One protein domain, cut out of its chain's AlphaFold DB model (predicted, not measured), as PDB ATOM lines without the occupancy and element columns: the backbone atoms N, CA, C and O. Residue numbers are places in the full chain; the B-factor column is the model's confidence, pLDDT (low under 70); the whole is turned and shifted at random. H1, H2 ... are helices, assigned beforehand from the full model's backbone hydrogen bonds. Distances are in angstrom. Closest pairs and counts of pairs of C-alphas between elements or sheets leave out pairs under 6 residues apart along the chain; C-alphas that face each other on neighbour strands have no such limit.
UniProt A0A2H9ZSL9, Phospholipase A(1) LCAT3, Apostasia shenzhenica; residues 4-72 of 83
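This is residues 4 to 72 of the 83 residues of the protein "Phospholipase A(1) LCAT3" of Apostasia shenzhenica (UniProt A0A2H9ZSL9). With little regular structure, this is a drawn-out chain: a small lobe at one end, residues 4 to 18 with H1, then a thin link to a loose lobe with H2, H3 and H4. Residues 39 to 46 and 67 to 72 stick out. The 69 printed residues have four named helices, H1 to H4, holding 25 residues, and no named strand: all helix, extended, radius of gyration of the C-alphas 18.1 A, spans 54 by 27 by 18 A.

H1, residues 13 to 18, is apart from H2, residues 34 to 38. H2 is apart from H3, residues 56 to 59. Look at Leu 57 and Val 63: H3 and H4, residues 61 to 70, are close but not clearly touching, these closest C-alphas being 6.7 A apart. Every O i to N i+4 pair is within hydrogen-bond range in H2 and H4, but 0 of 2 in H1, with 2 of 3 O i to N i+3 pairs; H3 is too short for an i+4 pair.

Find C-alpha 13 at (98.312, 103.513, 147.952), where H1 begins its 9.7 A. H4 runs 14.4 A to C-alpha 70 at (116.122, 64.590, 130.550).

The farthest C-alphas, Asp 12 and Gly 72, are 53.7 A apart. The printed part has no cut. The links H1 to H2 and H2 to H3 are long. No printed residue is under 70 in pLDDT.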
ATOM      1  N   GLY A   4      97.374 101.181 139.019       84.44
ATOM      2  CA  GLY A   4      96.489 101.839 138.047       84.44
ATOM      3  C   GLY A   4      96.847 101.524 136.591       84.44
ATOM      4  O   GLY A   4      97.443 100.486 136.305       84.44
ATOM      5  N   SER A   5      96.461 102.397 135.659       84.38
ATOM      6  CA  SER A   5      96.845 102.281 134.246       84.38
ATOM      7  C   SER A   5      97.942 103.281 133.896       84.38
ATOM      8  O   SER A   5      98.244 104.196 134.662       84.38
ATOM      9  N   LYS A   6      98.538 103.131 132.710       85.31
ATOM     10  CA  LYS A   6      99.536 104.082 132.209       85.31
ATOM     11  C   LYS A   6      98.953 105.493 132.069       85.31
ATOM     12  O   LYS A   6      99.651 106.474 132.296       85.31
ATOM     13  N   GLU A   7      97.678 105.582 131.707       88.50
ATOM     14  CA  GLU A   7      96.932 106.826 131.504       88.50
ATOM     15  C   GLU A   7      96.363 107.391 132.812       88.50
ATOM     16  O   GLU A   7      96.013 108.566 132.880       88.50
ATOM     17  N   SER A   8      96.224 106.566 133.850       86.88
ATOM     18  CA  SER A   8      95.643 106.946 135.143       86.88
ATOM     19  C   SER A   8      96.323 106.167 136.275       86.88
ATOM     20  O   SER A   8      95.767 105.180 136.772       86.88
ATOM     21  N   PRO A   9      97.554 106.559 136.651       90.25
ATOM     22  CA  PRO A   9      98.280 105.925 137.740       90.25
ATOM     23  C   PRO A   9      97.677 106.307 139.096       90.25
ATOM     24  O   PRO A   9      97.250 107.441 139.310       90.25
ATOM     25  N   ILE A  10      97.681 105.357 140.027       90.81
ATOM     26  CA  ILE A  10      97.278 105.563 141.418       90.81
ATOM     27  C   ILE A  10      98.496 106.077 142.187       90.81
ATOM     28  O   ILE A  10      99.523 105.396 142.257       90.81
ATOM     29  N   ASN A  11      98.378 107.279 142.750       89.75
ATOM     30  CA  ASN A  11      99.461 107.941 143.483       89.75
ATOM     31  C   ASN A  11      99.372 107.720 144.999       89.75
ATOM     32  O   ASN A  11     100.405 107.676 145.664       89.75
ATOM     33  N   ASP A  12      98.160 107.560 145.539       90.25
ATOM     34  CA  ASP A  12      97.940 107.190 146.935       90.25
ATOM     35  C   ASP A  12      97.630 105.691 147.038       90.25
ATOM     36  O   ASP A  12      96.641 105.196 146.503       90.25
ATOM     37  N   LEU A  13      98.481 104.952 147.752       88.06
ATOM     38  CA  LEU A  13      98.312 103.513 147.952       88.06
ATOM     39  C   LEU A  13      97.019 103.160 148.697       88.06
ATOM     40  O   LEU A  13      96.529 102.042 148.534       88.06
ATOM     41  N   SER A  14      96.457 104.085 149.482       90.00
ATOM     42  CA  SER A  14      95.173 103.872 150.155       90.00
ATOM     43  C   SER A  14      94.030 103.648 149.152       90.00
ATOM     44  O   SER A  14      93.131 102.842 149.399       90.00
ATOM     45  N   GLU A  15      94.118 104.262 147.968       87.62
ATOM     46  CA  GLU A  15      93.109 104.164 146.913       87.62
ATOM     47  C   GLU A  15      93.111 102.809 146.202       87.62
ATOM     48  O   GLU A  15      92.097 102.430 145.618       87.62
ATOM     49  N   VAL A  16      94.199 102.032 146.277       87.56
ATOM     50  CA  VAL A  16      94.309 100.724 145.603       87.56
ATOM     51  C   VAL A  16      93.168  99.794 146.024       87.56
ATOM     52  O   VAL A  16      92.527  99.181 145.168       87.56
ATOM     53  N   CYS A  17      92.853  99.755 147.322       87.38
ATOM     54  CA  CYS A  17      91.765  98.947 147.885       87.38
ATOM     55  C   CYS A  17      90.364  99.412 147.450       87.38
ATOM     56  O   CYS A  17      89.396  98.671 147.608       87.38
ATOM     57  N   HIS A  18      90.251 100.629 146.913       86.69
ATOM     58  CA  HIS A  18      89.006 101.227 146.435       86.69
ATOM     59  C   HIS A  18      88.844 101.134 144.911       86.69
ATOM     60  O   HIS A  18      87.851 101.618 144.367       86.69
ATOM     61  N   THR A  19      89.783 100.490 144.213       84.00
ATOM     62  CA  THR A  19      89.698 100.275 142.765       84.00
ATOM     63  C   THR A  19      89.187  98.882 142.422       84.00
ATOM     64  O   THR A  19      89.485  97.902 143.101       84.00
ATOM     65  N   MET A  20      88.417  98.788 141.335       84.38
ATOM     66  CA  MET A  20      88.027  97.504 140.763       84.38
ATOM     67  C   MET A  20      89.002  97.147 139.636       84.38
ATOM     68  O   MET A  20      88.994  97.815 138.595       84.38
ATOM     69  N   PRO A  21      89.850  96.122 139.802       82.25
ATOM     70  CA  PRO A  21      90.732  95.681 138.732       82.25
ATOM     71  C   PRO A  21      89.921  95.126 137.557       82.25
ATOM     72  O   PRO A  21      88.899  94.458 137.726       82.25
ATOM     73  N   LYS A  22      90.404  95.382 136.340       83.25
ATOM     74  CA  LYS A  22      89.912  94.705 135.140       83.25
ATOM     75  C   LYS A  22      90.724  93.437 134.941       83.25
ATOM     76  O   LYS A  22      91.931  93.506 134.728       83.25
ATOM     77  N   TYR A  23      90.052  92.295 134.984       82.25
ATOM     78  CA  TYR A  23      90.675  91.012 134.691       82.25
ATOM     79  C   TYR A  23      90.461  90.652 133.226       82.25
ATOM     80  O   TYR A  23      89.364  90.801 132.688       82.25
ATOM     81  N   THR A  24      91.515  90.152 132.594       86.62
ATOM     82  CA  THR A  24      91.440  89.482 131.296       86.62
ATOM     83  C   THR A  24      92.092  88.121 131.447       86.62
ATOM     84  O   THR A  24      93.065  87.976 132.187       86.62
ATOM     85  N   TYR A  25      91.511  87.113 130.804       87.00
ATOM     86  CA  TYR A  25      92.120  85.795 130.772       87.00
ATOM     87  C   TYR A  25      93.223  85.793 129.719       87.00
ATOM     88  O   TYR A  25      92.994  86.195 128.577       87.00
ATOM     89  N   ILE A  26      94.401  85.336 130.120       90.06
ATOM     90  CA  ILE A  26      95.540  85.100 129.242       90.06
ATOM     91  C   ILE A  26      95.887  83.623 129.396       90.06
ATOM     92  O   ILE A  26      95.790  83.079 130.498       90.06
ATOM     93  N   ASP A  27      96.252  82.983 128.290       93.38
ATOM     94  CA  ASP A  27      96.658  81.582 128.301       93.38
ATOM     95  C   ASP A  27      97.857  81.360 129.236       93.38
ATOM     96  O   ASP A  27      98.773  82.187 129.313       93.38
ATOM     97  N   GLY A  28      97.823  80.259 129.980       93.00
ATOM     98  CA  GLY A  28      98.749  79.986 131.070       93.00
ATOM     99  C   GLY A  28      98.269  78.865 131.982       93.00
ATOM    100  O   GLY A  28      97.280  78.185 131.712       93.00
ATOM    101  N   ASP A  29      98.954  78.690 133.104       94.25
ATOM    102  CA  ASP A  29      98.686  77.615 134.069       94.25
ATOM    103  C   ASP A  29      97.787  78.060 135.238       94.25
ATOM    104  O   ASP A  29      97.828  77.497 136.332       94.25
ATOM    105  N   GLY A  30      97.006  79.123 135.039       91.88
ATOM    106  CA  GLY A  30      96.159  79.717 136.077       91.88
ATOM    107  C   GLY A  30      96.907  80.601 137.084       91.88
ATOM    108  O   GLY A  30      96.271  81.207 137.946       91.88
ATOM    109  N   THR A  31      98.239  80.718 137.004       92.69
ATOM    110  CA  THR A  31      99.039  81.655 137.822       92.69
ATOM    111  C   THR A  31     100.044  82.437 136.977       92.69
ATOM    112  O   THR A  31     100.191  83.645 137.157       92.69
ATOM    113  N   VAL A  32     100.719  81.767 136.046       93.00
ATOM    114  CA  VAL A  32     101.743  82.325 135.161       93.00
ATOM    115  C   VAL A  32     101.257  82.207 133.717       93.00
ATOM    116  O   VAL A  32     100.747  81.163 133.309       93.00
ATOM    117  N   SER A  33     101.392  83.283 132.939       94.06
ATOM    118  CA  SER A  33     101.052  83.263 131.512       94.06
ATOM    119  C   SER A  33     102.053  82.427 130.711       94.06
ATOM    120  O   SER A  33     103.236  82.368 131.053       94.06
ATOM    121  N   ALA A  34     101.594  81.831 129.608       93.56
ATOM    122  CA  ALA A  34     102.449  81.086 128.684       93.56
ATOM    123  C   ALA A  34     103.607  81.951 128.154       93.56
ATOM    124  O   ALA A  34     104.749  81.506 128.143       93.56
ATOM    125  N   GLU A  35     103.336  83.223 127.835       92.38
ATOM    126  CA  GLU A  35     104.363  84.195 127.435       92.38
ATOM    127  C   GLU A  35     105.464  84.325 128.498       92.38
ATOM    128  O   GLU A  35     106.643  84.205 128.187       92.38
ATOM    129  N   SER A  36     105.097  84.504 129.772       93.25
ATOM    130  CA  SER A  36     106.072  84.628 130.863       93.25
ATOM    131  C   SER A  36     106.895  83.348 131.047       93.25
ATOM    132  O   SER A  36     108.094  83.412 131.316       93.25
ATOM    133  N   ALA A  37     106.273  82.181 130.851       93.00
ATOM    134  CA  ALA A  37     106.943  80.889 130.957       93.00
ATOM    135  C   ALA A  37     107.986  80.640 129.845       93.00
ATOM    136  O   ALA A  37     108.901  79.846 130.049       93.00
ATOM    137  N   GLU A  38     107.873  81.312 128.695       92.06
ATOM    138  CA  GLU A  38     108.785  81.158 127.550       92.06
ATOM    139  C   GLU A  38     109.925  82.189 127.516       92.06
ATOM    140  O   GLU A  38     110.911  82.001 126.797       92.06
ATOM    141  N   VAL A  39     109.847  83.263 128.311       92.50
ATOM    142  CA  VAL A  39     110.852  84.347 128.356       92.50
ATOM    143  C   VAL A  39     112.034  83.962 129.264       92.50
ATOM    144  O   VAL A  39     112.517  84.721 130.099       92.50
ATOM    145  N   ASP A  40     112.526  82.739 129.081       90.00
ATOM    146  CA  ASP A  40     113.673  82.178 129.798       90.00
ATOM    147  C   ASP A  40     115.029  82.679 129.246       90.00
ATOM    148  O   ASP A  40     116.054  82.604 129.924       90.00
ATOM    149  N   GLY A  41     115.036  83.242 128.030       92.88
ATOM    150  CA  GLY A  41     116.224  83.797 127.371       92.88
ATOM    151  C   GLY A  41     117.211  82.750 126.835       92.88
ATOM    152  O   GLY A  41     118.282  83.113 126.347       92.88
ATOM    153  N   PHE A  42     116.877  81.462 126.894       91.44
ATOM    154  CA  PHE A  42     117.737  80.376 126.441       91.44
ATOM    155  C   PHE A  42     117.488  80.005 124.972       91.44
ATOM    156  O   PHE A  42     116.363  79.976 124.473       91.44
ATOM    157  N   ALA A  43     118.545  79.582 124.277       93.75
ATOM    158  CA  ALA A  43     118.431  78.843 123.019       93.75
ATOM    159  C   ALA A  43     118.142  77.357 123.313       93.75
ATOM    160  O   ALA A  43     118.969  76.485 123.048       93.75
ATOM    161  N   ALA A  44     117.009  77.073 123.962       91.12
ATOM    162  CA  ALA A  44     116.698  75.723 124.419       91.12
ATOM    163  C   ALA A  44     116.568  74.742 123.242       91.12
ATOM    164  O   ALA A  44     115.887  75.018 122.256       91.12
ATOM    165  N   ILE A  45     117.187  73.566 123.386       91.69
ATOM    166  CA  ILE A  45     117.126  72.470 122.403       91.69
ATOM    167  C   ILE A  45     115.722  71.843 122.369       91.69
ATOM    168  O   ILE A  45     115.296  71.319 121.343       91.69
ATOM    169  N   ALA A  46     114.993  71.900 123.487       91.69
ATOM    170  CA  ALA A  46     113.616  71.441 123.594       91.69
ATOM    171  C   ALA A  46     112.849  72.255 124.643       91.69
ATOM    172  O   ALA A  46     113.404  72.626 125.677       91.69
ATOM    173  N   ARG A  47     111.557  72.475 124.383       92.88
ATOM    174  CA  ARG A  47     110.564  73.001 125.328       92.88
ATOM    175  C   ARG A  47     109.325  72.119 125.252       92.88
ATOM    176  O   ARG A  47     108.958  71.676 124.166       92.88
ATOM    177  N   VAL A  48     108.706  71.831 126.394       93.19
ATOM    178  CA  VAL A  48     107.508  70.984 126.465       93.19
ATOM    179  C   VAL A  48     106.494  71.642 127.386       93.19
ATOM    180  O   VAL A  48     106.798  71.928 128.540       93.19
ATOM    181  N   VAL A  49     105.282  71.842 126.871       92.56
ATOM    182  CA  VAL A  49     104.135  72.315 127.649       92.56
ATOM    183  C   VAL A  49     103.422  71.115 128.263       92.56
ATOM    184  O   VAL A  49     103.145  70.129 127.577       92.56
ATOM    185  N   VAL A  50     103.089  71.205 129.551       95.75
ATOM    186  CA  VAL A  50     102.221  70.240 130.234       95.75
ATOM    187  C   VAL A  50     100.946  70.963 130.643       95.75
ATOM    188  O   VAL A  50     100.990  71.924 131.404       95.75
ATOM    189  N   LYS A  51      99.803  70.508 130.122       95.06
ATOM    190  CA  LYS A  51      98.500  71.110 130.420       95.06
ATOM    191  C   LYS A  51      98.068  70.755 131.844       95.06
ATOM    192  O   LYS A  51      97.503  69.688 132.069       95.06
ATOM    193  N   ALA A  52      98.308  71.662 132.780       94.88
ATOM    194  CA  ALA A  52      97.877  71.558 134.165       94.88
ATOM    195  C   ALA A  52      97.867  72.944 134.823       94.88
ATOM    196  O   ALA A  52      98.553  73.855 134.373       94.88
ATOM    197  N   GLU A  53      97.118  73.078 135.916       95.44
ATOM    198  CA  GLU A  53      97.218  74.243 136.799       95.44
ATOM    199  C   GLU A  53      98.615  74.318 137.437       95.44
ATOM    200  O   GLU A  53      99.233  73.285 137.713       95.44
ATOM    201  N   HIS A  54      99.064  75.523 137.781       95.44
ATOM    202  CA  HIS A  54     100.411  75.825 138.270       95.44
ATOM    203  C   HIS A  54     100.878  74.864 139.371       95.44
ATOM    204  O   HIS A  54     101.930  74.233 139.296       95.44
ATOM    205  N   ARG A  55     100.042  74.675 140.402       95.56
ATOM    206  CA  ARG A  55     100.341  73.754 141.513       95.56
ATOM    207  C   ARG A  55     100.162  72.286 141.142       95.56
ATOM    208  O   ARG A  55     100.776  71.423 141.766       95.56
ATOM    209  N   ALA A  56      99.302  71.984 140.175       96.94
ATOM    210  CA  ALA A  56      99.053  70.617 139.739       96.94
ATOM    211  C   ALA A  56     100.235  70.036 138.947       96.94
ATOM    212  O   ALA A  56     100.433  68.823 139.013       96.94
ATOM    213  N   LEU A  57     101.072  70.874 138.319       96.19
ATOM    214  CA  LEU A  57     102.313  70.449 137.655       96.19
ATOM    215  C   LEU A  57     103.229  69.634 138.582       96.19
ATOM    216  O   LEU A  57     103.808  68.638 138.157       96.19
ATOM    217  N   LEU A  58     103.301  69.988 139.871       95.56
ATOM    218  CA  LEU A  58     104.157  69.305 140.854       95.56
ATOM    219  C   LEU A  58     103.765  67.847 141.123       95.56
ATOM    220  O   LEU A  58     104.584  67.080 141.619       95.56
ATOM    221  N   LYS A  59     102.516  67.468 140.842       96.38
ATOM    222  CA  LYS A  59     102.012  66.095 141.007       96.38
ATOM    223  C   LYS A  59     101.706  65.412 139.669       96.38
ATOM    224  O   LYS A  59     101.230  64.276 139.669       96.38
ATOM    225  N   ASP A  60     101.962  66.084 138.547       97.19
ATOM    226  CA  ASP A  60     101.669  65.564 137.217       97.19
ATOM    227  C   ASP A  60     102.705  64.508 136.807       97.19
ATOM    228  O   ASP A  60     103.909  64.753 136.734       97.19
ATOM    229  N   GLN A  61     102.232  63.296 136.521       96.31
ATOM    230  CA  GLN A  61     103.102  62.170 136.177       96.31
ATOM    231  C   GLN A  61     103.881  62.388 134.874       96.31
ATOM    232  O   GLN A  61     104.957  61.813 134.701       96.31
ATOM    233  N   THR A  62     103.370  63.202 133.954       96.56
ATOM    234  CA  THR A  62     104.052  63.583 132.712       96.56
ATOM    235  C   THR A  62     105.284  64.421 133.022       96.56
ATOM    236  O   THR A  62     106.353  64.127 132.487       96.56
ATOM    237  N   VAL A  63     105.177  65.381 133.948       96.25
ATOM    238  CA  VAL A  63     106.317  66.197 134.407       96.25
ATOM    239  C   VAL A  63     107.414  65.300 134.976       96.25
ATOM    240  O   VAL A  63     108.562  65.371 134.541       96.25
ATOM    241  N   PHE A  64     107.067  64.373 135.874       94.88
ATOM    242  CA  PHE A  64     108.046  63.432 136.432       94.88
ATOM    243  C   PHE A  64     108.698  62.538 135.370       94.88
ATOM    244  O   PHE A  64     109.889  62.233 135.466       94.88
ATOM    245  N   LYS A  65     107.948  62.093 134.356       94.94
ATOM    246  CA  LYS A  65     108.498  61.293 133.250       94.94
ATOM    247  C   LYS A  65     109.494  62.096 132.413       94.94
ATOM    248  O   LYS A  65     110.577  61.582 132.145       94.94
ATOM    249  N   LEU A  66     109.158  63.337 132.058       95.06
ATOM    250  CA  LEU A  66     110.031  64.232 131.292       95.06
ATOM    251  C   LEU A  66     111.325  64.536 132.051       95.06
ATOM    252  O   LEU A  66     112.408  64.403 131.489       95.06
ATOM    253  N   LEU A  67     111.228  64.837 133.351       94.00
ATOM    254  CA  LEU A  67     112.400  65.061 134.202       94.00
ATOM    255  C   LEU A  67     113.318  63.835 134.236       94.00
ATOM    256  O   LEU A  67     114.522  63.968 134.031       94.00
ATOM    257  N   LYS A  68     112.766  62.631 134.436       93.50
ATOM    258  CA  LYS A  68     113.562  61.392 134.405       93.50
ATOM    259  C   LYS A  68     114.242  61.182 133.054       93.50
ATOM    260  O   LYS A  68     115.407  60.799 133.028       93.50
ATOM    261  N   GLN A  69     113.533  61.441 131.957       92.19
ATOM    262  CA  GLN A  69     114.082  61.322 130.609       92.19
ATOM    263  C   GLN A  69     115.244  62.297 130.386       92.19
ATOM    264  O   GLN A  69     116.304  61.874 129.932       92.19
ATOM    265  N   TRP A  70     115.077  63.576 130.728       92.56
ATOM    266  CA  TRP A  70     116.122  64.590 130.550       92.56
ATOM    267  C   TRP A  70     117.325  64.395 131.473       92.56
ATOM    268  O   TRP A  70     118.445  64.694 131.077       92.56
ATOM    269  N   LEU A  71     117.116  63.842 132.670       93.56
ATOM    270  CA  LEU A  71     118.197  63.476 133.588       93.56
ATOM    271  C   LEU A  71     118.865  62.135 133.236       93.56
ATOM    272  O   LEU A  71     119.808  61.734 133.914       93.56
ATOM    273  N   GLY A  72     118.376  61.414 132.221       91.62
ATOM    274  CA  GLY A  72     118.905  60.098 131.851       91.62
ATOM    275  C   GLY A  72     118.675  59.019 132.915       91.62
ATOM    276  O   GLY A  72     119.382  58.013 132.935       91.62
TER     277      GLY A  72